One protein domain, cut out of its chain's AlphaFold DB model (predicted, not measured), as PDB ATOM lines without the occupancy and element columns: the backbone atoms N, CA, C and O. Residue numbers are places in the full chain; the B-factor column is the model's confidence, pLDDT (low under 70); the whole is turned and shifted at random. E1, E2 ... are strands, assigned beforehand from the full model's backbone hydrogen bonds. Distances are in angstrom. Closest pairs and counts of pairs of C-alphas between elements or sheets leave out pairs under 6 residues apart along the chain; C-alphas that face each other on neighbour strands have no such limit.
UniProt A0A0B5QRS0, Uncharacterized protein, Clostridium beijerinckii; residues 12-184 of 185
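AT A GLANCE: This is residues 12 to 184 of the 185 residues of an uncharacterized protein of Clostridium beijerinckii (UniProt A0A0B5QRS0). The model is a sandwich of two sheets with well matched planes, the branched sheet E3, E7, E8, E10, E11 and E13 face to face with the sheet E4, E5, E15, E9 and E12, and toward one end of the long axis the small sheet E1, E6 and E14 also packs on the branched sheet, with its strands crossed to it. E2 and the long link of residues 19 to 36 lie toward that same end, and the link between E8 and E9 lies toward the other. The printed part has 173 residues with no named helix and fifteen named strands, E1 to E15 in number order along the chain; the class is all strand, though under half of the residues, 75, are in named strands. The five-stranded sheet, order E4, E5, E15, E9, E12, and the small one, order E1, E6, E14, are antiparallel throughout, and the branched one is mixed. The whole is compact, with a radius of gyration of the C-alphas of 15.3 A, and elongated, spanning 49 by 32 by 28 A.

HOW THE PARTS SIT: Residues 12 to 13 form a short parallel pairing with residues 38 to 40 of E2, residues 37 to 40, which pairs with no named strand. E1, residues 16 to 18, is an edge strand beside E6, residues 85 to 87, and the other edge strand is E14, residues 173 to 175; within hydrogen-bond range are N 17 and O 86, 2.8 A, and N 87 and O 173, 2.8 A. E3, residues 68 to 72, is the parallel neighbour of E7, residues 92 to 96, with N 71 and O 94 at 2.7 A. E3 runs on into E4, residues 74 to 76, at 34 degrees. E4 and E5, residues 79 to 81, form a hairpin, with N 76 and O 79 at 2.8 A. E15, residues 179 to 183, lies between E5 and E9, residues 110 to 116, with N 80 and O 180 at 2.8 A and N 112 and O 181 at 2.9 A. E12, residues 148 to 154, is the edge strand beside E9, with N 113 and O 151 at 2.8 A. In the strongly twisted branched sheet, E7 and E8, residues 103 to 105, lie on one side of E13, residues 159 to 167, and E10, residues 128 to 134, on the other side. Their pairs with E13 include N 165 and O 93, N 103 and O 161, and N 166 and O 129, each 2.8 A. E10 and E11, residues 137 to 144, form a hairpin, with N 142 and O 130 at 2.8 A. The three sheets make a stack of sheets, face to face in turn. The branched and five-stranded sheets have best planes 1 degree apart and strands at 29 degrees; the closest C-alphas of E10 and E12, Ile 130 and Tyr 151, are 7.0 A apart. The branched and small sheets have strands at 65 degrees; the closest C-alphas of E1 and E3, Ala 16 and Ser 69, are 5.9 A apart.

IN THESE COORDINATES: E1 begins at C-alpha 16, (129.584, 169.245, 90.240). The longest strand is E13, residues 159 to 167, 25.9 A, beginning at (116.013, 191.064, 89.017). E11 measures 21.4 A, E12 20.4 A, E9 19.9 A and E10 19.6 A. E15 ends at C-alpha 183, (113.012, 187.786, 102.908).

THE WHOLE: The two C-alphas farthest apart, Lys 35 and Gly 108, are 49.1 A apart. The printed part has no cut. The long links are E1 to E2, E2 to E3 and E9 to E10. The mean pLDDT of the printed part is 89.5, with residues 32 to 47, 49 and 64 under 70.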
ATOM      1  N   THR A  12     135.453 158.470  89.687       71.94
ATOM      2  CA  THR A  12     135.638 159.916  89.889       71.94
ATOM      3  C   THR A  12     134.473 160.691  89.277       71.94
ATOM      4  O   THR A  12     133.913 160.257  88.267       71.94
ATOM      5  N   ILE A  13     134.152 161.860  89.831       80.06
ATOM      6  CA  ILE A  13     133.260 162.838  89.186       80.06
ATOM      7  C   ILE A  13     134.093 163.912  88.476       80.06
ATOM      8  O   ILE A  13     135.266 164.108  88.802       80.06
ATOM      9  N   LYS A  14     133.495 164.607  87.507       81.81
ATOM     10  CA  LYS A  14     134.106 165.755  86.833       81.81
ATOM     11  C   LYS A  14     133.124 166.925  86.853       81.81
ATOM     12  O   LYS A  14     132.107 166.873  86.170       81.81
ATOM     13  N   GLY A  15     133.446 167.980  87.603       88.12
ATOM     14  CA  GLY A  15     132.542 169.104  87.830       88.12
ATOM     15  C   GLY A  15     131.764 168.954  89.137       88.12
ATOM     16  O   GLY A  15     132.295 168.448  90.124       88.12
ATOM     17  N   ALA A  16     130.504 169.377  89.120       90.00
ATOM     18  CA  ALA A  16     129.584 169.245  90.240       90.00
ATOM     19  C   ALA A  16     128.506 168.195  89.926       90.00
ATOM     20  O   ALA A  16     128.066 168.070  88.786       90.00
ATOM     21  N   ALA A  17     128.063 167.444  90.934       90.69
ATOM     22  CA  ALA A  17     127.046 166.405  90.788       90.69
ATOM     23  C   ALA A  17     126.149 166.283  92.025       90.69
ATOM     24  O   ALA A  17     126.527 166.668  93.133       90.69
ATOM     25  N   TYR A  18     124.967 165.682  91.849       92.81
ATOM     26  CA  TYR A  18     124.127 165.260  92.973       92.81
ATOM     27  C   TYR A  18     124.830 164.148  93.754       92.81
ATOM     28  O   TYR A  18     125.383 163.224  93.152       92.81
ATOM     29  N   ILE A  19     124.744 164.157  95.085       92.31
ATOM     30  CA  ILE A  19     125.163 162.992  95.870       92.31
ATOM     31  C   ILE A  19     124.123 161.881  95.709       92.31
ATOM     32  O   ILE A  19     122.934 162.053  95.973       92.31
ATOM     33  N   THR A  20     124.589 160.711  95.287       88.62
ATOM     34  CA  THR A  20     123.796 159.499  95.090       88.62
ATOM     35  C   THR A  20     124.497 158.300  95.721       88.62
ATOM     36  O   THR A  20     125.663 158.357  96.110       88.62
ATOM     37  N   GLU A  21     123.820 157.152  95.765       86.62
ATOM     38  CA  GLU A  21     124.420 155.899  96.240       86.62
ATOM     39  C   GLU A  21     125.692 155.500  95.474       86.62
ATOM     40  O   GLU A  21     126.562 154.843  96.046       86.62
ATOM     41  N   LYS A  22     125.822 155.920  94.207       82.81
ATOM     42  CA  LYS A  22     126.991 155.615  93.376       82.81
ATOM     43  C   LYS A  22     128.216 156.408  93.805       82.81
ATOM     44  O   LYS A  22     129.270 155.813  93.986       82.81
ATOM     45  N   ASN A  23     128.078 157.712  94.049       86.12
ATOM     46  CA  ASN A  23     129.210 158.612  94.299       86.12
ATOM     47  C   ASN A  23     129.402 159.002  95.780       86.12
ATOM     48  O   ASN A  23     130.441 159.558  96.122       86.12
ATOM     49  N   LYS A  24     128.484 158.646  96.696       90.12
ATOM     50  CA  LYS A  24     128.593 158.987  98.133       90.12
ATOM     51  C   LYS A  24     129.889 158.527  98.805       90.12
ATOM     52  O   LYS A  24     130.297 159.088  99.818       90.12
ATOM     53  N   HIS A  25     130.538 157.495  98.266       88.25
ATOM     54  CA  HIS A  25     131.812 156.999  98.782       88.25
ATOM     55  C   HIS A  25     132.960 158.009  98.596       88.25
ATOM     56  O   HIS A  25     133.924 157.964  99.357       88.25
ATOM     57  N   LEU A  26     132.822 158.949  97.651       89.00
ATOM     58  CA  LEU A  26     133.785 160.016  97.371       89.00
ATOM     59  C   LEU A  26     133.721 161.169  98.384       89.00
ATOM     60  O   LEU A  26     134.682 161.930  98.509       89.00
ATOM     61  N   VAL A  27     132.630 161.287  99.146       91.38
ATOM     62  CA  VAL A  27     132.425 162.377 100.108       91.38
ATOM     63  C   VAL A  27     133.560 162.427 101.139       91.38
ATOM     64  O   VAL A  27     133.843 161.452 101.855       91.38
ATOM     65  N   GLY A  28     134.199 163.599 101.207       86.31
ATOM     66  CA  GLY A  28     135.319 163.901 102.094       86.31
ATOM     67  C   GLY A  28     136.625 163.188 101.737       86.31
ATOM     68  O   GLY A  28     137.514 163.120 102.584       86.31
ATOM     69  N   THR A  29     136.742 162.605 100.543       87.88
ATOM     70  CA  THR A  29     137.974 161.952 100.067       87.88
ATOM     71  C   THR A  29     138.765 162.866  99.131       87.88
ATOM     72  O   THR A  29     138.242 163.863  98.635       87.88
ATOM     73  N   GLU A  30     140.034 162.538  98.905       83.94
ATOM     74  CA  GLU A  30     140.875 163.225  97.922       83.94
ATOM     75  C   GLU A  30     140.412 162.966  96.477       83.94
ATOM     76  O   GLU A  30     139.889 161.894  96.152       83.94
ATOM     77  N   VAL A  31     140.643 163.942  95.595       76.00
ATOM     78  CA  VAL A  31     140.497 163.752  94.148       76.00
ATOM     79  C   VAL A  31     141.756 163.051  93.640       76.00
ATOM     80  O   VAL A  31     142.860 163.572  93.768       76.00
ATOM     81  N   VAL A  32     141.607 161.861  93.056       68.69
ATOM     82  CA  VAL A  32     142.729 161.115  92.469       68.69
ATOM     83  C   VAL A  32     142.703 161.290  90.954       68.69
ATOM     84  O   VAL A  32     141.945 160.618  90.252       68.69
ATOM     85  N   GLU A  33     143.533 162.194  90.435       57.59
ATOM     86  CA  GLU A  33     143.640 162.425  88.994       57.59
ATOM     87  C   GLU A  33     144.196 161.193  88.250       57.59
ATOM     88  O   GLU A  33     145.187 160.573  88.646       57.59
ATOM     89  N   GLY A  34     143.552 160.834  87.133       52.88
ATOM     90  CA  GLY A  34     144.097 159.903  86.139       52.88
ATOM     91  C   GLY A  34     143.983 158.400  86.433       52.88
ATOM     92  O   GLY A  34     144.551 157.614  85.674       52.88
ATOM     93  N   LYS A  35     143.278 157.962  87.490       52.03
ATOM     94  CA  LYS A  35     143.169 156.526  87.852       52.03
ATOM     95  C   LYS A  35     141.771 156.051  88.291       52.03
ATOM     96  O   LYS A  35     141.667 155.199  89.168       52.03
ATOM     97  N   GLY A  36     140.708 156.532  87.643       57.62
ATOM     98  CA  GLY A  36     139.333 156.054  87.853       57.62
ATOM     99  C   GLY A  36     138.475 156.139  86.587       57.62
ATOM    100  O   GLY A  36     138.823 156.845  85.642       57.62
ATOM    101  N   GLN A  37     137.367 155.396  86.539       55.94
ATOM    102  CA  GLN A  37     136.327 155.592  85.525       55.94
ATOM    103  C   GLN A  37     135.521 156.850  85.882       55.94
ATOM    104  O   GLN A  37     135.019 156.964  87.000       55.94
ATOM    105  N   VAL A  38     135.410 157.798  84.946       63.38
ATOM    106  CA  VAL A  38     134.565 158.989  85.113       63.38
ATOM    107  C   VAL A  38     133.109 158.551  84.992       63.38
ATOM    108  O   VAL A  38     132.707 158.078  83.931       63.38
ATOM    109  N   GLU A  39     132.335 158.662  86.070       59.28
ATOM    110  CA  GLU A  39     130.928 158.231  86.061       59.28
ATOM    111  C   GLU A  39     129.972 159.310  85.539       59.28
ATOM    112  O   GLU A  39     128.882 158.981  85.073       59.28
ATOM    113  N   GLU A  40     130.371 160.582  85.588       61.25
ATOM    114  CA  GLU A  40     129.482 161.705  85.294       61.25
ATOM    115  C   GLU A  40     130.281 162.827  84.620       61.25
ATOM    116  O   GLU A  40     131.119 163.485  85.240       61.25
ATOM    117  N   TYR A  41     130.088 162.973  83.308       63.09
ATOM    118  CA  TYR A  41     130.645 164.057  82.506       63.09
ATOM    119  C   TYR A  41     129.699 164.369  81.349       63.09
ATOM    120  O   TYR A  41     129.439 163.507  80.512       63.09
ATOM    121  N   ASP A  42     129.234 165.612  81.297       59.62
ATOM    122  CA  ASP A  42     128.541 166.171  80.143       59.62
ATOM    123  C   ASP A  42     129.311 167.409  79.670       59.62
ATOM    124  O   ASP A  42     129.587 168.334  80.433       59.62
ATOM    125  N   GLU A  43     129.696 167.423  78.400       59.19
ATOM    126  CA  GLU A  43     130.382 168.554  77.774       59.19
ATOM    127  C   GLU A  43     129.488 169.803  77.637       59.19
ATOM    128  O   GLU A  43     129.999 170.917  77.508       59.19
ATOM    129  N   HIS A  44     128.164 169.646  77.730       59.44
ATOM    130  CA  HIS A  44     127.198 170.748  77.722       59.44
ATOM    131  C   HIS A  44     127.134 171.467  79.078       59.44
ATOM    132  O   HIS A  44     126.646 172.593  79.145       59.44
ATOM    133  N   ASN A  45     127.727 170.880  80.124       67.75
ATOM    134  CA  ASN A  45     127.892 171.480  81.449       67.75
ATOM    135  C   ASN A  45     129.125 172.396  81.529       67.75
ATOM    136  O   ASN A  45     129.607 172.708  82.612       67.75
ATOM    137  N   MET A  46     129.703 172.823  80.404       68.44
ATOM    138  CA  MET A  46     130.748 173.849  80.430       68.44
ATOM    139  C   MET A  46     130.140 175.232  80.654       68.44
ATOM    140  O   MET A  46     129.111 175.572  80.071       68.44
ATOM    141  N   LEU A  47     130.830 176.065  81.429       66.50
ATOM    142  CA  LEU A  47     130.391 177.410  81.795       66.50
ATOM    143  C   LEU A  47     130.027 178.282  80.585       66.50
ATOM    144  O   LEU A  47     129.009 178.970  80.603       66.50
ATOM    145  N   LYS A  48     130.777 178.160  79.483       70.25
ATOM    146  CA  LYS A  48     130.491 178.835  78.203       70.25
ATOM    147  C   LYS A  48     129.121 178.509  77.574       70.25
ATOM    148  O   LYS A  48     128.699 179.220  76.667       70.25
ATOM    149  N   TYR A  49     128.452 177.434  78.000       69.56
ATOM    150  CA  TYR A  49     127.131 177.015  77.511       69.56
ATOM    151  C   TYR A  49     126.000 177.273  78.516       69.56
ATOM    152  O   TYR A  49     124.856 176.891  78.257       69.56
ATOM    153  N   SER A  50     126.292 177.913  79.650       78.94
ATOM    154  CA  SER A  50     125.295 178.143  80.690       78.94
ATOM    155  C   SER A  50     124.115 178.981  80.184       78.94
ATOM    156  O   SER A  50     124.276 180.007  79.523       78.94
ATOM    157  N   LYS A  51     122.898 178.554  80.536       81.44
ATOM    158  CA  LYS A  51     121.674 179.346  80.332       81.44
ATOM    159  C   LYS A  51     121.492 180.390  81.438       81.44
ATOM    160  O   LYS A  51     120.929 181.457  81.184       81.44
ATOM    161  N   THR A  52     121.999 180.074  82.628       86.00
ATOM    162  CA  THR A  52     121.912 180.880  83.847       86.00
ATOM    163  C   THR A  52     122.982 181.964  83.876       86.00
ATOM    164  O   THR A  52     122.672 183.115  84.155       86.00
ATOM    165  N   ILE A  53     124.230 181.633  83.536       88.62
ATOM    166  CA  ILE A  53     125.386 182.534  83.587       88.62
ATOM    167  C   ILE A  53     125.768 182.958  82.169       88.62
ATOM    168  O   ILE A  53     126.224 182.162  81.360       88.62
ATOM    169  N   LYS A  54     125.592 184.242  81.871       88.06
ATOM    170  CA  LYS A  54     125.859 184.861  80.564       88.06
ATOM    171  C   LYS A  54     127.078 185.774  80.589       88.06
ATOM    172  O   LYS A  54     127.672 186.032  79.546       88.06
ATOM    173  N   ASN A  55     127.425 186.304  81.760       85.94
ATOM    174  CA  ASN A  55     128.574 187.175  81.948       85.94
ATOM    175  C   ASN A  55     129.318 186.830  83.240       85.94
ATOM    176  O   ASN A  55     128.717 186.708  84.310       85.94
ATOM    177  N   ILE A  56     130.637 186.720  83.119       85.31
ATOM    178  CA  ILE A  56     131.560 186.478  84.223       85.31
ATOM    179  C   ILE A  56     132.545 187.638  84.214       85.31
ATOM    180  O   ILE A  56     133.242 187.819  83.216       85.31
ATOM    181  N   PRO A  57     132.578 188.456  85.272       84.94
ATOM    182  CA  PRO A  57     133.580 189.505  85.387       84.94
ATOM    183  C   PRO A  57     134.993 188.920  85.505       84.94
ATOM    184  O   PRO A  57     135.185 187.925  86.208       84.94
ATOM    185  N   ASP A  58     135.988 189.572  84.898       83.81
ATOM    186  CA  ASP A  58     137.399 189.147  84.951       83.81
ATOM    187  C   ASP A  58     137.905 188.975  86.397       83.81
ATOM    188  O   ASP A  58     138.707 188.089  86.689       83.81
ATOM    189  N   GLU A  59     137.388 189.774  87.341       83.19
ATOM    190  CA  GLU A  59     137.750 189.698  88.763       83.19
ATOM    191  C   GLU A  59     137.416 188.358  89.442       83.19
ATOM    192  O   GLU A  59     137.917 188.085  90.539       83.19
ATOM    193  N   MET A  60     136.595 187.520  88.804       81.31
ATOM    194  CA  MET A  60     136.286 186.174  89.279       81.31
ATOM    195  C   MET A  60     137.475 185.222  89.147       81.31
ATOM    196  O   MET A  60     137.525 184.231  89.870       81.31
ATOM    197  N   ASN A  61     138.443 185.527  88.271       81.25
ATOM    198  CA  ASN A  61     139.599 184.671  87.970       81.25
ATOM    199  C   ASN A  61     139.203 183.217  87.638       81.25
ATOM    200  O   ASN A  61     139.918 182.273  87.978       81.25
ATOM    201  N   LEU A  62     138.050 183.035  86.991       80.44
ATOM    202  CA  LEU A  62     137.570 181.737  86.530       80.44
ATOM    203  C   LEU A  62     138.059 181.481  85.109       80.44
ATOM    204  O   LEU A  62     138.172 182.397  84.299       80.44
ATOM    205  N   VAL A  63     138.339 180.219  84.804       71.94
ATOM    206  CA  VAL A  63     138.666 179.787  83.445       71.94
ATOM    207  C   VAL A  63     137.382 179.444  82.691       71.94
ATOM    208  O   VAL A  63     136.488 178.818  83.255       71.94
ATOM    209  N   ASP A  64     137.305 179.764  81.397       68.56
ATOM    210  CA  ASP A  64     136.140 179.440  80.545       68.56
ATOM    211  C   ASP A  64     135.824 177.933  80.481       68.56
ATOM    212  O   ASP A  64     134.726 177.520  80.100       68.56
ATOM    213  N   SER A  65     136.801 177.094  80.835       70.00
ATOM    214  CA  SER A  65     136.663 175.642  80.935       70.00
ATOM    215  C   SER A  65     136.070 175.155  82.258       70.00
ATOM    216  O   SER A  65     135.947 173.942  82.429       70.00
ATOM    217  N   ALA A  66     135.743 176.050  83.195       82.50
ATOM    218  CA  ALA A  66     135.057 175.675  84.422       82.50
ATOM    219  C   ALA A  66     133.737 174.964  84.088       82.50
ATOM    220  O   ALA A  66     133.057 175.272  83.103       82.50
ATOM    221  N   LEU A  67     133.410 173.956  84.889       88.00
ATOM    222  CA  LEU A  67     132.200 173.164  84.714       88.00
ATOM    223  C   LEU A  67     131.120 173.726  85.618       88.00
ATOM    224  O   LEU A  67     131.370 173.956  86.798       88.00
ATOM    225  N   ILE A  68     129.940 173.933  85.056       88.19
ATOM    226  CA  ILE A  68     128.761 174.437  85.736       88.19
ATOM    227  C   ILE A  68     127.693 173.351  85.801       88.19
ATOM    228  O   ILE A  68     127.492 172.602  84.846       88.19
ATOM    229  N   SER A  69     126.981 173.248  86.913       90.12
ATOM    230  CA  SER A  69     125.814 172.373  87.014       90.12
ATOM    231  C   SER A  69     124.697 173.055  87.785       90.12
ATOM    232  O   SER A  69     124.919 173.605  88.863       90.12
ATOM    233  N   ASP A  70     123.496 173.012  87.211       92.25
ATOM    234  CA  ASP A  70     122.292 173.539  87.842       92.25
ATOM    235  C   ASP A  70     121.666 172.461  88.747       92.25
ATOM    236  O   ASP A  70     121.476 171.305  88.353       92.25
ATOM    237  N   PHE A  71     121.317 172.852  89.968       94.56
ATOM    238  CA  PHE A  71     120.787 171.993  91.015       94.56
ATOM    239  C   PHE A  71     119.407 172.470  91.447       94.56
ATOM    240  O   PHE A  71     119.251 173.524  92.066       94.56
ATOM    241  N   VAL A  72     118.399 171.653  91.150       95.94
ATOM    242  CA  VAL A  72     117.007 171.982  91.446       95.94
ATOM    243  C   VAL A  72     116.746 171.883  92.946       95.94
ATOM    244  O   VAL A  72     116.958 170.839  93.573       95.94
ATOM    245  N   THR A  73     116.240 172.971  93.512       97.94
ATOM    246  CA  THR A  73     115.739 173.034  94.886       97.94
ATOM    247  C   THR A  73     114.299 172.535  94.977       97.94
ATOM    248  O   THR A  73     113.550 172.541  94.001       97.94
ATOM    249  N   LYS A  74     113.890 172.082  96.166       97.19
ATOM    250  CA  LYS A  74     112.511 171.654  96.437       97.19
ATOM    251  C   LYS A  74     111.846 172.614  97.406       97.19
ATOM    252  O   LYS A  74     112.289 172.725  98.547       97.19
ATOM    253  N   GLU A  75     110.771 173.257  96.975       95.75
ATOM    254  CA  GLU A  75     109.994 174.131  97.849       95.75
ATOM    255  C   GLU A  75     109.306 173.324  98.963       95.75
ATOM    256  O   GLU A  75     108.671 172.291  98.726       95.75
ATOM    257  N   LYS A  76     109.464 173.775 100.208       94.31
ATOM    258  CA  LYS A  76     108.855 173.196 101.403       94.31
ATOM    259  C   LYS A  76     108.752 174.264 102.487       94.31
ATOM    260  O   LYS A  76     109.764 174.808 102.907       94.31
ATOM    261  N   ASN A  77     107.547 174.492 103.009       90.44
ATOM    262  CA  ASN A  77     107.299 175.424 104.119       90.44
ATOM    263  C   ASN A  77     107.876 176.839 103.880       90.44
ATOM    264  O   ASN A  77     108.500 177.396 104.778       90.44
ATOM    265  N   ASN A  78     107.674 177.406 102.685       89.06
ATOM    266  CA  ASN A  78     108.200 178.716 102.261       89.06
ATOM    267  C   ASN A  78     109.740 178.818 102.220       89.06
ATOM    268  O   ASN A  78     110.292 179.914 102.152       89.06
ATOM    269  N   GLU A  79     110.439 177.685 102.234       95.62
ATOM    270  CA  GLU A  79     111.869 177.595 101.958       95.62
ATOM    271  C   GLU A  79     112.115 176.699 100.747       95.62
ATOM    272  O   GLU A  79     111.302 175.847 100.391       95.62
ATOM    273  N   TYR A  80     113.279 176.856 100.135       98.12
ATOM    274  CA  TYR A  80     113.752 176.053  99.022       98.12
ATOM    275  C   TYR A  80     114.876 175.153  99.526       98.12
ATOM    276  O   TYR A  80     115.980 175.611  99.819       98.12
ATOM    277  N   ILE A  81     114.588 173.864  99.668       98.44
ATOM    278  CA  ILE A  81     115.536 172.880 100.186       98.44
ATOM    279  C   ILE A  81     116.517 172.510  99.081       98.44
ATOM    280  O   ILE A  81     116.111 172.015  98.025       98.44
ATOM    281  N   THR A  82     117.807 172.732  99.325       98.44
ATOM    282  CA  THR A  82     118.849 172.374  98.362       98.44
ATOM    283  C   THR A  82     119.097 170.863  98.377       98.44
ATOM    284  O   THR A  82     118.945 170.208  99.419       98.44
ATOM    285  N   PRO A  83     119.476 170.268  97.235       97.69
ATOM    286  CA  PRO A  83     119.946 168.894  97.219       97.69
ATOM    287  C   PRO A  83     121.310 168.780  97.909       97.69
ATOM    288  O   PRO A  83     121.994 169.769  98.171       97.69
ATOM    289  N   GLU A  84     121.706 167.541  98.175       97.75
ATOM    290  CA  GLU A  84     123.089 167.228  98.512       97.75
ATOM    291  C   GLU A  84     123.920 167.189  97.234       97.75
ATOM    292  O   GLU A  84     123.529 166.533  96.261       97.75
ATOM    293  N   ILE A  85     125.056 167.879  97.238       96.31
ATOM    294  CA  ILE A  85     125.924 168.006  96.064       96.31
ATOM    295  C   ILE A  85     127.376 167.732  96.430       96.31
ATOM    296  O   ILE A  85     127.780 167.869  97.586       96.31
ATOM    297  N   ILE A  86     128.154 167.342  95.430       94.50
ATOM    298  CA  ILE A  86     129.592 167.123  95.517       94.50
ATOM    299  C   ILE A  86     130.267 167.786  94.317       94.50
ATOM    300  O   ILE A  86     129.764 167.710  93.199       94.50
ATOM    301  N   GLU A  87     131.387 168.448  94.563       93.06
ATOM    302  CA  GLU A  87     132.093 169.308  93.621       93.06
ATOM    303  C   GLU A  87     133.578 168.950  93.557       93.06
ATOM    304  O   GLU A  87     134.143 168.380  94.495       93.06
ATOM    305  N   THR A  88     134.194 169.273  92.424       91.00
ATOM    306  CA  THR A  88     135.646 169.235  92.218       91.00
ATOM    307  C   THR A  88     136.190 170.648  92.130       91.00
ATOM    308  O   THR A  88     135.491 171.521  91.621       91.00
ATOM    309  N   ASN A  89     137.461 170.847  92.482       90.75
ATOM    310  CA  ASN A  89     138.133 172.142  92.385       90.75
ATOM    311  C   ASN A  89     137.757 172.943  91.120       90.75
ATOM    312  O   ASN A  89     137.889 172.463  89.991       90.75
ATOM    313  N   GLY A  90     137.292 174.174  91.328       90.12
ATOM    314  CA  GLY A  90     136.926 175.116  90.277       90.12
ATOM    315  C   GLY A  90     135.590 174.841  89.579       90.12
ATOM    316  O   GLY A  90     135.218 175.617  88.697       90.12
ATOM    317  N   SER A  91     134.859 173.777  89.935       91.56
ATOM    318  CA  SER A  91     133.488 173.585  89.452       91.56
ATOM    319  C   SER A  91     132.516 174.532  90.137       91.56
ATOM    320  O   SER A  91     132.775 174.992  91.247       91.56
ATOM    321  N   ILE A  92     131.404 174.806  89.460       93.56
ATOM    322  CA  ILE A  92     130.390 175.763  89.879       93.56
ATOM    323  C   ILE A  92     129.034 175.059  89.970       93.56
ATOM    324  O   ILE A  92     128.464 174.664  88.952       93.56
ATOM    325  N   GLY A  93     128.480 174.945  91.167       94.88
ATOM    326  CA  GLY A  93     127.089 174.565  91.380       94.88
ATOM    327  C   GLY A  93     126.190 175.795  91.437       94.88
ATOM    328  O   GLY A  93     126.509 176.753  92.134       94.88
ATOM    329  N   VAL A  94     125.052 175.786  90.743       97.06
ATOM    330  CA  VAL A  94     124.056 176.871  90.805       97.06
ATOM    331  C   VAL A  94     122.712 176.314  91.239       97.06
ATOM    332  O   VAL A  94     122.227 175.353  90.657       97.06
ATOM    333  N   PHE A  95     122.084 176.910  92.248       98.00
ATOM    334  CA  PHE A  95     120.754 176.485  92.678       98.00
ATOM    335  C   PHE A  95     119.653 177.182  91.885       98.00
ATOM    336  O   PHE A  95     119.671 178.403  91.721       98.00
ATOM    337  N   THR A  96     118.666 176.399  91.456       97.50
ATOM    338  CA  THR A  96     117.503 176.856  90.688       97.50
ATOM    339  C   THR A  96     116.196 176.379  91.325       97.50
ATOM    340  O   THR A  96     116.178 175.488  92.185       97.50
ATOM    341  N   LYS A  97     115.074 176.971  90.911       96.56
ATOM    342  CA  LYS A  97     113.739 176.396  91.126       96.56
ATOM    343  C   LYS A  97     113.507 175.207  90.183       96.56
ATOM    344  O   LYS A  97     114.328 174.910  89.316       96.56
ATOM    345  N   ASP A  98     112.391 174.511  90.360       94.00
ATOM    346  CA  ASP A  98     112.000 173.342  89.559       94.00
ATOM    347  C   ASP A  98     111.874 173.626  88.054       94.00
ATOM    348  O   ASP A  98     112.255 172.794  87.232       94.00
ATOM    349  N   ASP A  99     111.409 174.821  87.701       93.44
ATOM    350  CA  ASP A  99     111.326 175.337  86.333       93.44
ATOM    351  C   ASP A  99     112.678 175.814  85.757       93.44
ATOM    352  O   ASP A  99     112.742 176.269  84.613       93.44
ATOM    353  N   GLY A 100     113.763 175.709  86.532       92.62
ATOM    354  CA  GLY A 100     115.104 176.169  86.173       92.62
ATOM    355  C   GLY A 100     115.336 177.671  86.355       92.62
ATOM    356  O   GLY A 100     116.454 178.131  86.136       92.62
ATOM    357  N   SER A 101     114.327 178.444  86.760       96.06
ATOM    358  CA  SER A 101     114.474 179.881  87.009       96.06
ATOM    359  C   SER A 101     115.049 180.186  88.395       96.06
ATOM    360  O   SER A 101     115.064 179.348  89.301       96.06
ATOM    361  N   GLY A 102     115.525 181.417  88.554       97.38
ATOM    362  CA  GLY A 102     115.995 181.968  89.821       97.38
ATOM    363  C   GLY A 102     114.865 182.613  90.619       97.38
ATOM    364  O   GLY A 102     113.697 182.618  90.221       97.38
ATOM    365  N   TRP A 103     115.210 183.212  91.753       98.06
ATOM    366  CA  TRP A 103     114.268 183.967  92.574       98.06
ATOM    367  C   TRP A 103     114.125 185.391  92.043       98.06
ATOM    368  O   TRP A 103     115.117 186.079  91.795       98.06
ATOM    369  N   LYS A 104     112.883 185.844  91.860       97.69
ATOM    370  CA  LYS A 104     112.598 187.241  91.525       97.69
ATOM    371  C   LYS A 104     112.647 188.059  92.806       97.69
ATOM    372  O   LYS A 104     111.875 187.784  93.716       97.69
ATOM    373  N   LEU A 105     113.547 189.033  92.856       98.31
ATOM    374  CA  LEU A 105     113.709 189.933  93.994       98.31
ATOM    375  C   LEU A 105     113.419 191.363  93.554       98.31
ATOM    376  O   LEU A 105     113.794 191.760  92.446       98.31
ATOM    377  N   ASN A 106     112.783 192.138  94.424       98.06
ATOM    378  CA  ASN A 106     112.770 193.590  94.355       98.06
ATOM    379  C   ASN A 106     113.980 194.154  95.098       98.06
ATOM    380  O   ASN A 106     114.603 193.486  95.921       98.06
ATOM    381  N   LYS A 107     114.286 195.429  94.847       97.88
ATOM    382  CA  LYS A 107     115.296 196.139  95.632       97.88
ATOM    383  C   LYS A 107     114.927 196.107  97.120       97.88
ATOM    384  O   LYS A 107     113.847 196.561  97.482       97.88
ATOM    385  N   GLY A 108     115.853 195.653  97.959       98.19
ATOM    386  CA  GLY A 108     115.679 195.505  99.406       98.19
ATOM    387  C   GLY A 108     115.345 194.082  99.857       98.19
ATOM    388  O   GLY A 108     115.671 193.730 100.993       98.19
ATOM    389  N   ASP A 109     114.788 193.243  98.979       98.50
ATOM    390  CA  ASP A 109     114.556 191.829  99.286       98.50
ATOM    391  C   ASP A 109     115.894 191.101  99.465       98.50
ATOM    392  O   ASP A 109     116.936 191.524  98.958       98.50
ATOM    393  N   SER A 110     115.895 189.991 100.199       98.25
ATOM    394  CA  SER A 110     117.104 189.203 100.443       98.25
ATOM    395  C   SER A 110     116.920 187.724 100.132       98.25
ATOM    396  O   SER A 110     115.865 187.161 100.412       98.25
ATOM    397  N   LEU A 111     117.984 187.077  99.644       98.06
ATOM    398  CA  LEU A 111     118.116 185.618  99.691       98.06
ATOM    399  C   LEU A 111     119.062 185.233 100.816       98.06
ATOM    400  O   LEU A 111     120.148 185.803 100.948       98.06
ATOM    401  N   VAL A 112     118.655 184.245 101.607       98.31
ATOM    402  CA  VAL A 112     119.478 183.671 102.671       98.31
ATOM    403  C   VAL A 112     119.660 182.189 102.406       98.31
ATOM    404  O   VAL A 112     118.690 181.439 102.431       98.31
ATOM    405  N   PHE A 113     120.901 181.774 102.172       98.75
ATOM    406  CA  PHE A 113     121.284 180.379 102.017       98.75
ATOM    407  C   PHE A 113     121.951 179.870 103.295       98.75
ATOM    408  O   PHE A 113     123.031 180.329 103.659       98.75
ATOM    409  N   ASN A 114     121.319 178.906 103.958       98.50
ATOM    410  CA  ASN A 114     121.876 178.186 105.098       98.50
ATOM    411  C   ASN A 114     122.426 176.845 104.626       98.50
ATOM    412  O   ASN A 114     121.711 176.071 103.985       98.50
ATOM    413  N   PHE A 115     123.673 176.544 104.978       98.56
ATOM    414  CA  PHE A 115     124.356 175.369 104.451       98.56
ATOM    415  C   PHE A 115     125.162 174.621 105.504       98.56
ATOM    416  O   PHE A 115     125.599 175.171 106.517       98.56
ATOM    417  N   ASN A 116     125.398 173.343 105.210       98.19
ATOM    418  CA  ASN A 116     126.335 172.496 105.927       98.19
ATOM    419  C   ASN A 116     127.178 171.714 104.918       98.19
ATOM    420  O   ASN A 116     126.640 171.112 103.992       98.19
ATOM    421  N   LYS A 117     128.484 171.661 105.137       97.38
ATOM    422  CA  LYS A 117     129.427 170.820 104.408       97.38
ATOM    423  C   LYS A 117     129.555 169.460 105.083       97.38
ATOM    424  O   LYS A 117     129.360 169.297 106.293       97.38
ATOM    425  N   TYR A 118     129.914 168.461 104.297       96.75
ATOM    426  CA  TYR A 118     130.511 167.250 104.827       96.75
ATOM    427  C   TYR A 118     131.943 167.536 105.282       96.75
ATOM    428  O   TYR A 118     132.659 168.300 104.649       96.75
ATOM    429  N   GLN A 119     132.357 166.918 106.387       94.31
ATOM    430  CA  GLN A 119     133.733 167.008 106.871       94.31
ATOM    431  C   GLN A 119     134.654 166.194 105.957       94.31
ATOM    432  O   GLN A 119     134.408 165.005 105.726       94.31
ATOM    433  N   SER A 120     135.742 166.805 105.492       91.75
ATOM    434  CA  SER A 120     136.804 166.072 104.807       91.75
ATOM    435  C   SER A 120     137.550 165.133 105.755       91.75
ATOM    436  O   SER A 120     137.797 165.429 106.926       91.75
ATOM    437  N   LYS A 121     137.899 163.959 105.227       89.94
ATOM    438  CA  LYS A 121     138.701 162.927 105.894       89.94
ATOM    439  C   LYS A 121     140.201 163.168 105.708       89.94
ATOM    440  O   LYS A 121     140.994 162.484 106.349       89.94
ATOM    441  N   VAL A 122     140.583 164.089 104.818       84.88
ATOM    442  CA  VAL A 122     141.979 164.327 104.414       84.88
ATOM    443  C   VAL A 122     142.503 165.703 104.828       84.88
ATOM    444  O   VAL A 122     143.707 165.865 105.008       84.88
ATOM    445  N   THR A 123     141.627 166.692 105.030       85.56
ATOM    446  CA  THR A 123     142.008 168.046 105.457       85.56
ATOM    447  C   THR A 123     140.910 168.710 106.285       85.56
ATOM    448  O   THR A 123     139.734 168.389 106.153       85.56
ATOM    449  N   ASN A 124     141.293 169.687 107.107       85.62
ATOM    450  CA  ASN A 124     140.360 170.545 107.844       85.62
ATOM    451  C   ASN A 124     140.166 171.918 107.174       85.62
ATOM    452  O   ASN A 124     139.479 172.771 107.724       85.62
ATOM    453  N   ASN A 125     140.781 172.149 106.008       85.25
ATOM    454  CA  ASN A 125     140.877 173.470 105.375       85.25
ATOM    455  C   ASN A 125     140.050 173.596 104.081       85.25
ATOM    456  O   ASN A 125     140.452 174.322 103.172       85.25
ATOM    457  N   GLN A 126     138.907 172.911 103.987       92.69
ATOM    458  CA  GLN A 126     138.045 173.011 102.804       92.69
ATOM    459  C   GLN A 126     137.459 174.418 102.680       92.69
ATOM    460  O   GLN A 126     136.828 174.911 103.619       92.69
ATOM    461  N   THR A 127     137.607 175.042 101.518       95.38
ATOM    462  CA  THR A 127     137.084 176.381 101.238       95.38
ATOM    463  C   THR A 127     136.023 176.305 100.147       95.38
ATOM    464  O   THR A 127     136.296 175.878  99.030       95.38
ATOM    465  N   ALA A 128     134.817 176.763 100.471       97.19
ATOM    466  CA  ALA A 128     133.778 177.039  99.487       97.19
ATOM    467  C   ALA A 128     133.766 178.534  99.166       97.19
ATOM    468  O   ALA A 128     133.899 179.342 100.085       97.19
ATOM    469  N   VAL A 129     133.549 178.911  97.910       97.38
ATOM    470  CA  VAL A 129     133.148 180.278  97.557       97.38
ATOM    471  C   VAL A 129     131.652 180.272  97.308       97.38
ATOM    472  O   VAL A 129     131.192 179.511  96.467       97.38
ATOM    473  N   ILE A 130     130.893 181.108  98.009       98.44
ATOM    474  CA  ILE A 130     129.443 181.215  97.809       98.44
ATOM    475  C   ILE A 130     129.124 182.638  97.378       98.44
ATOM    476  O   ILE A 130     129.550 183.597  98.021       98.44
ATOM    477  N   GLY A 131     128.403 182.772  96.271       97.81
ATOM    478  CA  GLY A 131     128.029 184.059  95.702       97.81
ATOM    479  C   GLY A 131     126.668 184.006  95.029       97.81
ATOM    480  O   GLY A 131     125.879 183.084  95.251       97.81
ATOM    481  N   TYR A 132     126.391 185.001  94.191       98.12
ATOM    482  CA  TYR A 132     125.131 185.073  93.463       98.12
ATOM    483  C   TYR A 132     125.301 185.459  91.998       98.12
ATOM    484  O   TYR A 132     126.295 186.056  91.580       98.12
ATOM    485  N   VAL A 133     124.293 185.103  91.213       97.56
ATOM    486  CA  VAL A 133     124.104 185.554  89.835       97.56
ATOM    487  C   VAL A 133     122.907 186.487  89.828       97.56
ATOM    488  O   VAL A 133     121.876 186.126  90.384       97.56
ATOM    489  N   VAL A 134     123.018 187.652  89.193       97.31
ATOM    490  CA  VAL A 134     121.898 188.578  88.968       97.31
ATOM    491  C   VAL A 134     121.742 188.835  87.479       97.31
ATOM    492  O   VAL A 134     122.697 189.214  86.803       97.31
ATOM    493  N   ASN A 135     120.548 188.584  86.936       95.50
ATOM    494  CA  ASN A 135     120.226 188.802  85.518       95.50
ATOM    495  C   ASN A 135     121.255 188.171  84.548       95.50
ATOM    496  O   ASN A 135     121.536 188.685  83.465       95.50
ATOM    497  N   GLY A 136     121.823 187.034  84.952       93.81
ATOM    498  CA  GLY A 136     122.841 186.289  84.218       93.81
ATOM    499  C   GLY A 136     124.282 186.772  84.372       93.81
ATOM    500  O   GLY A 136     125.168 186.229  83.714       93.81
ATOM    501  N   LYS A 137     124.553 187.749  85.235       94.38
ATOM    502  CA  LYS A 137     125.905 188.181  85.589       94.38
ATOM    503  C   LYS A 137     126.302 187.607  86.945       94.38
ATOM    504  O   LYS A 137     125.594 187.832  87.926       94.38
ATOM    505  N   MET A 138     127.424 186.892  87.023       94.56
ATOM    506  CA  MET A 138     127.956 186.479  88.327       94.56
ATOM    507  C   MET A 138     128.508 187.683  89.093       94.56
ATOM    508  O   MET A 138     129.147 188.562  88.510       94.56
ATOM    509  N   VAL A 139     128.332 187.676  90.410       95.38
ATOM    510  CA  VAL A 139     128.913 188.653  91.333       95.38
ATOM    511  C   VAL A 139     129.801 187.937  92.337       95.38
ATOM    512  O   VAL A 139     129.442 186.873  92.835       95.38
ATOM    513  N   LYS A 140     130.972 188.519  92.614       94.12
ATOM    514  CA  LYS A 140     132.001 187.927  93.471       94.12
ATOM    515  C   LYS A 140     131.439 187.481  94.825       94.12
ATOM    516  O   LYS A 140     130.847 188.274  95.551       94.12
ATOM    517  N   GLY A 141     131.681 186.213  95.145       95.38
ATOM    518  CA  GLY A 141     131.259 185.571  96.384       95.38
ATOM    519  C   GLY A 141     132.247 185.706  97.544       95.38
ATOM    520  O   GLY A 141     133.324 186.298  97.429       95.38
ATOM    521  N   GLU A 142     131.870 185.098  98.663       97.31
ATOM    522  CA  GLU A 142     132.612 185.067  99.922       97.31
ATOM    523  C   GLU A 142     133.203 183.678 100.192       97.31
ATOM    524  O   GLU A 142     132.654 182.663  99.769       97.31
ATOM    525  N   ASN A 143     134.327 183.629 100.917       97.06
ATOM    526  CA  ASN A 143     135.010 182.380 101.264       97.06
ATOM    527  C   ASN A 143     134.487 181.805 102.587       97.06
ATOM    528  O   ASN A 143     134.578 182.460 103.623       97.06
ATOM    529  N   PHE A 144     134.080 180.538 102.578       97.75
ATOM    530  CA  PHE A 144     133.573 179.811 103.740       97.75
ATOM    531  C   PHE A 144     134.430 178.583 104.058       97.75
ATOM    532  O   PHE A 144     134.410 177.568 103.350       97.75
ATOM    533  N   LYS A 145     135.161 178.659 105.177       96.38
ATOM    534  CA  LYS A 145     135.997 177.561 105.689       96.38
ATOM    535  C   LYS A 145     135.266 176.672 106.690       96.38
ATOM    536  O   LYS A 145     135.445 175.458 106.657       96.38
ATOM    537  N   ASP A 146     134.382 177.248 107.495       96.50
ATOM    538  CA  ASP A 146     133.620 176.512 108.505       96.50
ATOM    539  C   ASP A 146     132.664 175.491 107.885       96.50
ATOM    540  O   ASP A 146     132.191 175.666 106.763       96.50
ATOM    541  N   LEU A 147     132.372 174.414 108.623       96.56
ATOM    542  CA  LEU A 147     131.471 173.345 108.177       96.56
ATOM    543  C   LEU A 147     130.030 173.796 107.988       96.56
ATOM    544  O   LEU A 147     129.290 173.147 107.262       96.56
ATOM    545  N   SER A 148     129.617 174.859 108.651       97.50
ATOM    546  CA  SER A 148     128.269 175.394 108.569       97.50
ATOM    547  C   SER A 148     128.355 176.898 108.455       97.50
ATOM    548  O   SER A 148     129.235 177.511 109.059       97.50
ATOM    549  N   GLY A 149     127.413 177.493 107.745       97.81
ATOM    550  CA  GLY A 149     127.345 178.934 107.628       97.81
ATOM    551  C   GLY A 149     126.046 179.382 106.995       97.81
ATOM    552  O   GLY A 149     125.191 178.575 106.616       97.81
ATOM    553  N   ASN A 150     125.929 180.697 106.880       97.81
ATOM    554  CA  ASN A 150     124.883 181.332 106.113       97.81
ATOM    555  C   ASN A 150     125.512 182.330 105.144       97.81
ATOM    556  O   ASN A 150     126.435 183.061 105.499       97.81
ATOM    557  N   TYR A 151     124.971 182.385 103.938       98.56
ATOM    558  CA  TYR A 151     125.250 183.434 102.975       98.56
ATOM    559  C   TYR A 151     123.984 184.261 102.784       98.56
ATOM    560  O   TYR A 151     122.901 183.700 102.614       98.56
ATOM    561  N   LYS A 152     124.095 185.590 102.863       98.38
ATOM    562  CA  LYS A 152     122.967 186.505 102.667       98.38
ATOM    563  C   LYS A 152     123.327 187.533 101.610       98.38
ATOM    564  O   LYS A 152     124.352 188.196 101.720       98.38
ATOM    565  N   ILE A 153     122.427 187.714 100.653       97.88
ATOM    566  CA  ILE A 153     122.465 188.822  99.696       97.88
ATOM    567  C   ILE A 153     121.224 189.668  99.894       97.88
ATOM    568  O   ILE A 153     120.149 189.126 100.146       97.88
ATOM    569  N   THR A 154     121.371 190.980  99.765       98.19
ATOM    570  CA  THR A 154     120.255 191.918  99.643       98.19
ATOM    571  C   THR A 154     120.299 192.492  98.237       98.19
ATOM    572  O   THR A 154     121.355 192.906  97.768       98.19
ATOM    573  N   ALA A 155     119.170 192.461  97.540       98.12
ATOM    574  CA  ALA A 155     119.069 192.934  96.175       98.12
ATOM    575  C   ALA A 155     119.181 194.465  96.129       98.12
ATOM    576  O   ALA A 155     118.336 195.181  96.669       98.12
ATOM    577  N   ASP A 156     120.207 194.973  95.451       96.88
ATOM    578  CA  ASP A 156     120.371 196.412  95.206       96.88
ATOM    579  C   ASP A 156     119.504 196.917  94.038       96.88
ATOM    580  O   ASP A 156     119.216 198.117  93.935       96.88
ATOM    581  N   GLU A 157     119.050 195.997  93.184       96.56
ATOM    582  CA  GLU A 157     118.186 196.233  92.031       96.56
ATOM    583  C   GLU A 157     117.167 195.094  91.859       96.56
ATOM    584  O   GLU A 157     117.416 193.974  92.299       96.56
ATOM    585  N   PRO A 158     116.001 195.337  91.235       97.81
ATOM    586  CA  PRO A 158     115.089 194.254  90.898       97.81
ATOM    587  C   PRO A 158     115.685 193.318  89.843       97.81
ATOM    588  O   PRO A 158     116.300 193.768  88.872       97.81
ATOM    589  N   GLY A 159     115.452 192.016  89.970       97.56
ATOM    590  CA  GLY A 159     116.013 191.064  89.017       97.56
ATOM    591  C   GLY A 159     115.730 189.609  89.329       97.56
ATOM    592  O   GLY A 159     115.002 189.269  90.260       97.56
ATOM    593  N   GLU A 160     116.311 188.743  88.506       98.12
ATOM    594  CA  GLU A 160     116.370 187.310  88.767       98.12
ATOM    595  C   GLU A 160     117.713 186.936  89.377       98.12
ATOM    596  O   GLU A 160     118.761 187.197  88.780       98.12
ATOM    597  N   TYR A 161     117.653 186.317  90.551       98.56
ATOM    598  CA  TYR A 161     118.800 185.979  91.370       98.56
ATOM    599  C   TYR A 161     118.963 184.469  91.506       98.56
ATOM    600  O   TYR A 161     117.981 183.741  91.639       98.56
ATOM    601  N   TYR A 162     120.209 184.008  91.533       98.56
ATOM    602  CA  TYR A 162     120.585 182.621  91.808       98.56
ATOM    603  C   TYR A 162     121.706 182.607  92.841       98.56
ATOM    604  O   TYR A 162     122.512 183.535  92.866       98.56
ATOM    605  N   ILE A 163     121.802 181.551  93.646       98.50
ATOM    606  CA  ILE A 163     122.970 181.298  94.498       98.50
ATOM    607  C   ILE A 163     123.888 180.323  93.770       98.50
ATOM    608  O   ILE A 163     123.416 179.302  93.267       98.50
ATOM    609  N   TYR A 164     125.183 180.630  93.733       97.81
ATOM    610  CA  TYR A 164     126.199 179.716  93.227       97.81
ATOM    611  C   TYR A 164     127.195 179.333  94.324       97.81
ATOM    612  O   TYR A 164     127.429 180.093  95.268       97.81
ATOM    613  N   ILE A 165     127.813 178.169  94.156       97.56
ATOM    614  CA  ILE A 165     128.919 177.657  94.960       97.56
ATOM    615  C   ILE A 165     130.083 177.338  94.019       97.56
ATOM    616  O   ILE A 165     129.857 176.927  92.886       97.56
ATOM    617  N   ILE A 166     131.313 177.572  94.470       95.69
ATOM    618  CA  ILE A 166     132.537 177.119  93.808       95.69
ATOM    619  C   ILE A 166     133.383 176.361  94.817       95.69
ATOM    620  O   ILE A 166     133.629 176.852  95.926       95.69
ATOM    621  N   ASP A 167     133.891 175.207  94.408       94.50
ATOM    622  CA  ASP A 167     134.910 174.505  95.173       94.50
ATOM    623  C   ASP A 167     136.282 175.170  95.000       94.50
ATOM    624  O   ASP A 167     136.883 175.137  93.926       94.50
ATOM    625  N   ALA A 168     136.798 175.767  96.074       93.00
ATOM    626  CA  ALA A 168     138.140 176.341  96.133       93.00
ATOM    627  C   ALA A 168     139.120 175.456  96.929       93.00
ATOM    628  O   ALA A 168     140.111 175.951  97.473       93.00
ATOM    629  N   SER A 169     138.849 174.152  97.007       90.81
ATOM    630  CA  SER A 169     139.638 173.146  97.727       90.81
ATOM    631  C   SER A 169     140.243 172.122  96.765       90.81
ATOM    632  O   SER A 169     139.803 171.994  95.630       90.81
ATOM    633  N   SER A 170     141.288 171.408  97.186       86.00
ATOM    634  CA  SER A 170     141.969 170.401  96.347       86.00
ATOM    635  C   SER A 170     141.259 169.044  96.295       86.00
ATOM    636  O   SER A 170     141.467 168.252  95.379       86.00
ATOM    637  N   GLU A 171     140.472 168.748  97.318       87.38
ATOM    638  CA  GLU A 171     139.702 167.522  97.502       87.38
ATOM    639  C   GLU A 171     138.223 167.744  97.179       87.38
ATOM    640  O   GLU A 171     137.806 168.880  96.998       87.38
ATOM    641  N   TYR A 172     137.417 166.678  97.165       91.19
ATOM    642  CA  TYR A 172     135.984 166.840  96.931       91.19
ATOM    643  C   TYR A 172     135.331 167.692  98.025       91.19
ATOM    644  O   TYR A 172     135.337 167.332  99.213       91.19
ATOM    645  N   LEU A 173     134.693 168.781  97.610       95.06
ATOM    646  CA  LEU A 173     133.823 169.579  98.455       95.06
ATOM    647  C   LEU A 173     132.393 169.062  98.341       95.06
ATOM    648  O   LEU A 173     131.845 168.956  97.253       95.06
ATOM    649  N   ALA A 174     131.775 168.721  99.465       96.50
ATOM    650  CA  ALA A 174     130.422 168.182  99.474       96.50
ATOM    651  C   ALA A 174     129.532 168.945 100.449       96.50
ATOM    652  O   ALA A 174     129.928 169.219 101.584       96.50
ATOM    653  N   PHE A 175     128.305 169.225 100.023       98.12
ATOM    654  CA  PHE A 175     127.279 169.885 100.815       98.12
ATOM    655  C   PHE A 175     126.158 168.909 101.150       98.12
ATOM    656  O   PHE A 175     125.690 168.145 100.307       98.12
ATOM    657  N   LYS A 176     125.720 168.966 102.406       98.31
ATOM    658  CA  LYS A 176     124.462 168.375 102.862       98.31
ATOM    659  C   LYS A 176     123.297 169.232 102.368       98.31
ATOM    660  O   LYS A 176     123.494 170.345 101.882       98.31
ATOM    661  N   GLN A 177     122.078 168.750 102.593       97.94
ATOM    662  CA  GLN A 177     120.882 169.551 102.364       97.94
ATOM    663  C   GLN A 177     120.948 170.840 103.191       97.94
ATOM    664  O   GLN A 177     121.244 170.817 104.391       97.94
ATOM    665  N   GLY A 178     120.675 171.954 102.525       98.19
ATOM    666  CA  GLY A 178     120.534 173.280 103.103       98.19
ATOM    667  C   GLY A 178     119.160 173.863 102.794       98.19
ATOM    668  O   GLY A 178     118.268 173.167 102.298       98.19
ATOM    669  N   SER A 179     118.993 175.150 103.071       98.25
ATOM    670  CA  SER A 179     117.773 175.880 102.731       98.25
ATOM    671  C   SER A 179     118.080 177.267 102.196       98.25
ATOM    672  O   SER A 179     119.003 177.938 102.658       98.25
ATOM    673  N   ILE A 180     117.292 177.692 101.214       98.62
ATOM    674  CA  ILE A 180     117.268 179.054 100.695       98.62
ATOM    675  C   ILE A 180     115.912 179.659 101.049       98.62
ATOM    676  O   ILE A 180     114.876 179.054 100.778       98.62
ATOM    677  N   SER A 181     115.900 180.848 101.643       97.88
ATOM    678  CA  SER A 181     114.675 181.603 101.916       97.88
ATOM    679  C   SER A 181     114.735 182.999 101.310       97.88
ATOM    680  O   SER A 181     115.805 183.607 101.215       97.88
ATOM    681  N   VAL A 182     113.567 183.491 100.891       97.44
ATOM    682  CA  VAL A 182     113.365 184.872 100.448       97.44
ATOM    683  C   VAL A 182     112.852 185.676 101.640       97.44
ATOM    684  O   VAL A 182     111.914 185.254 102.314       97.44
ATOM    685  N   GLN A 183     113.473 186.819 101.913       96.19
ATOM    686  CA  GLN A 183     113.012 187.786 102.908       96.19
ATOM    687  C   GLN A 183     112.609 189.059 102.172       96.19
ATOM    688  O   GLN A 183     113.475 189.740 101.624       96.19
ATOM    689  N   GLU A 184     111.313 189.346 102.142       92.50
ATOM    690  CA  GLU A 184     110.767 190.554 101.519       92.50
ATOM    691  C   GLU A 184     110.997 191.780 102.419       92.50
ATOM    692  O   GLU A 184     111.025 191.657 103.650       92.50
TER     693      GLU A 184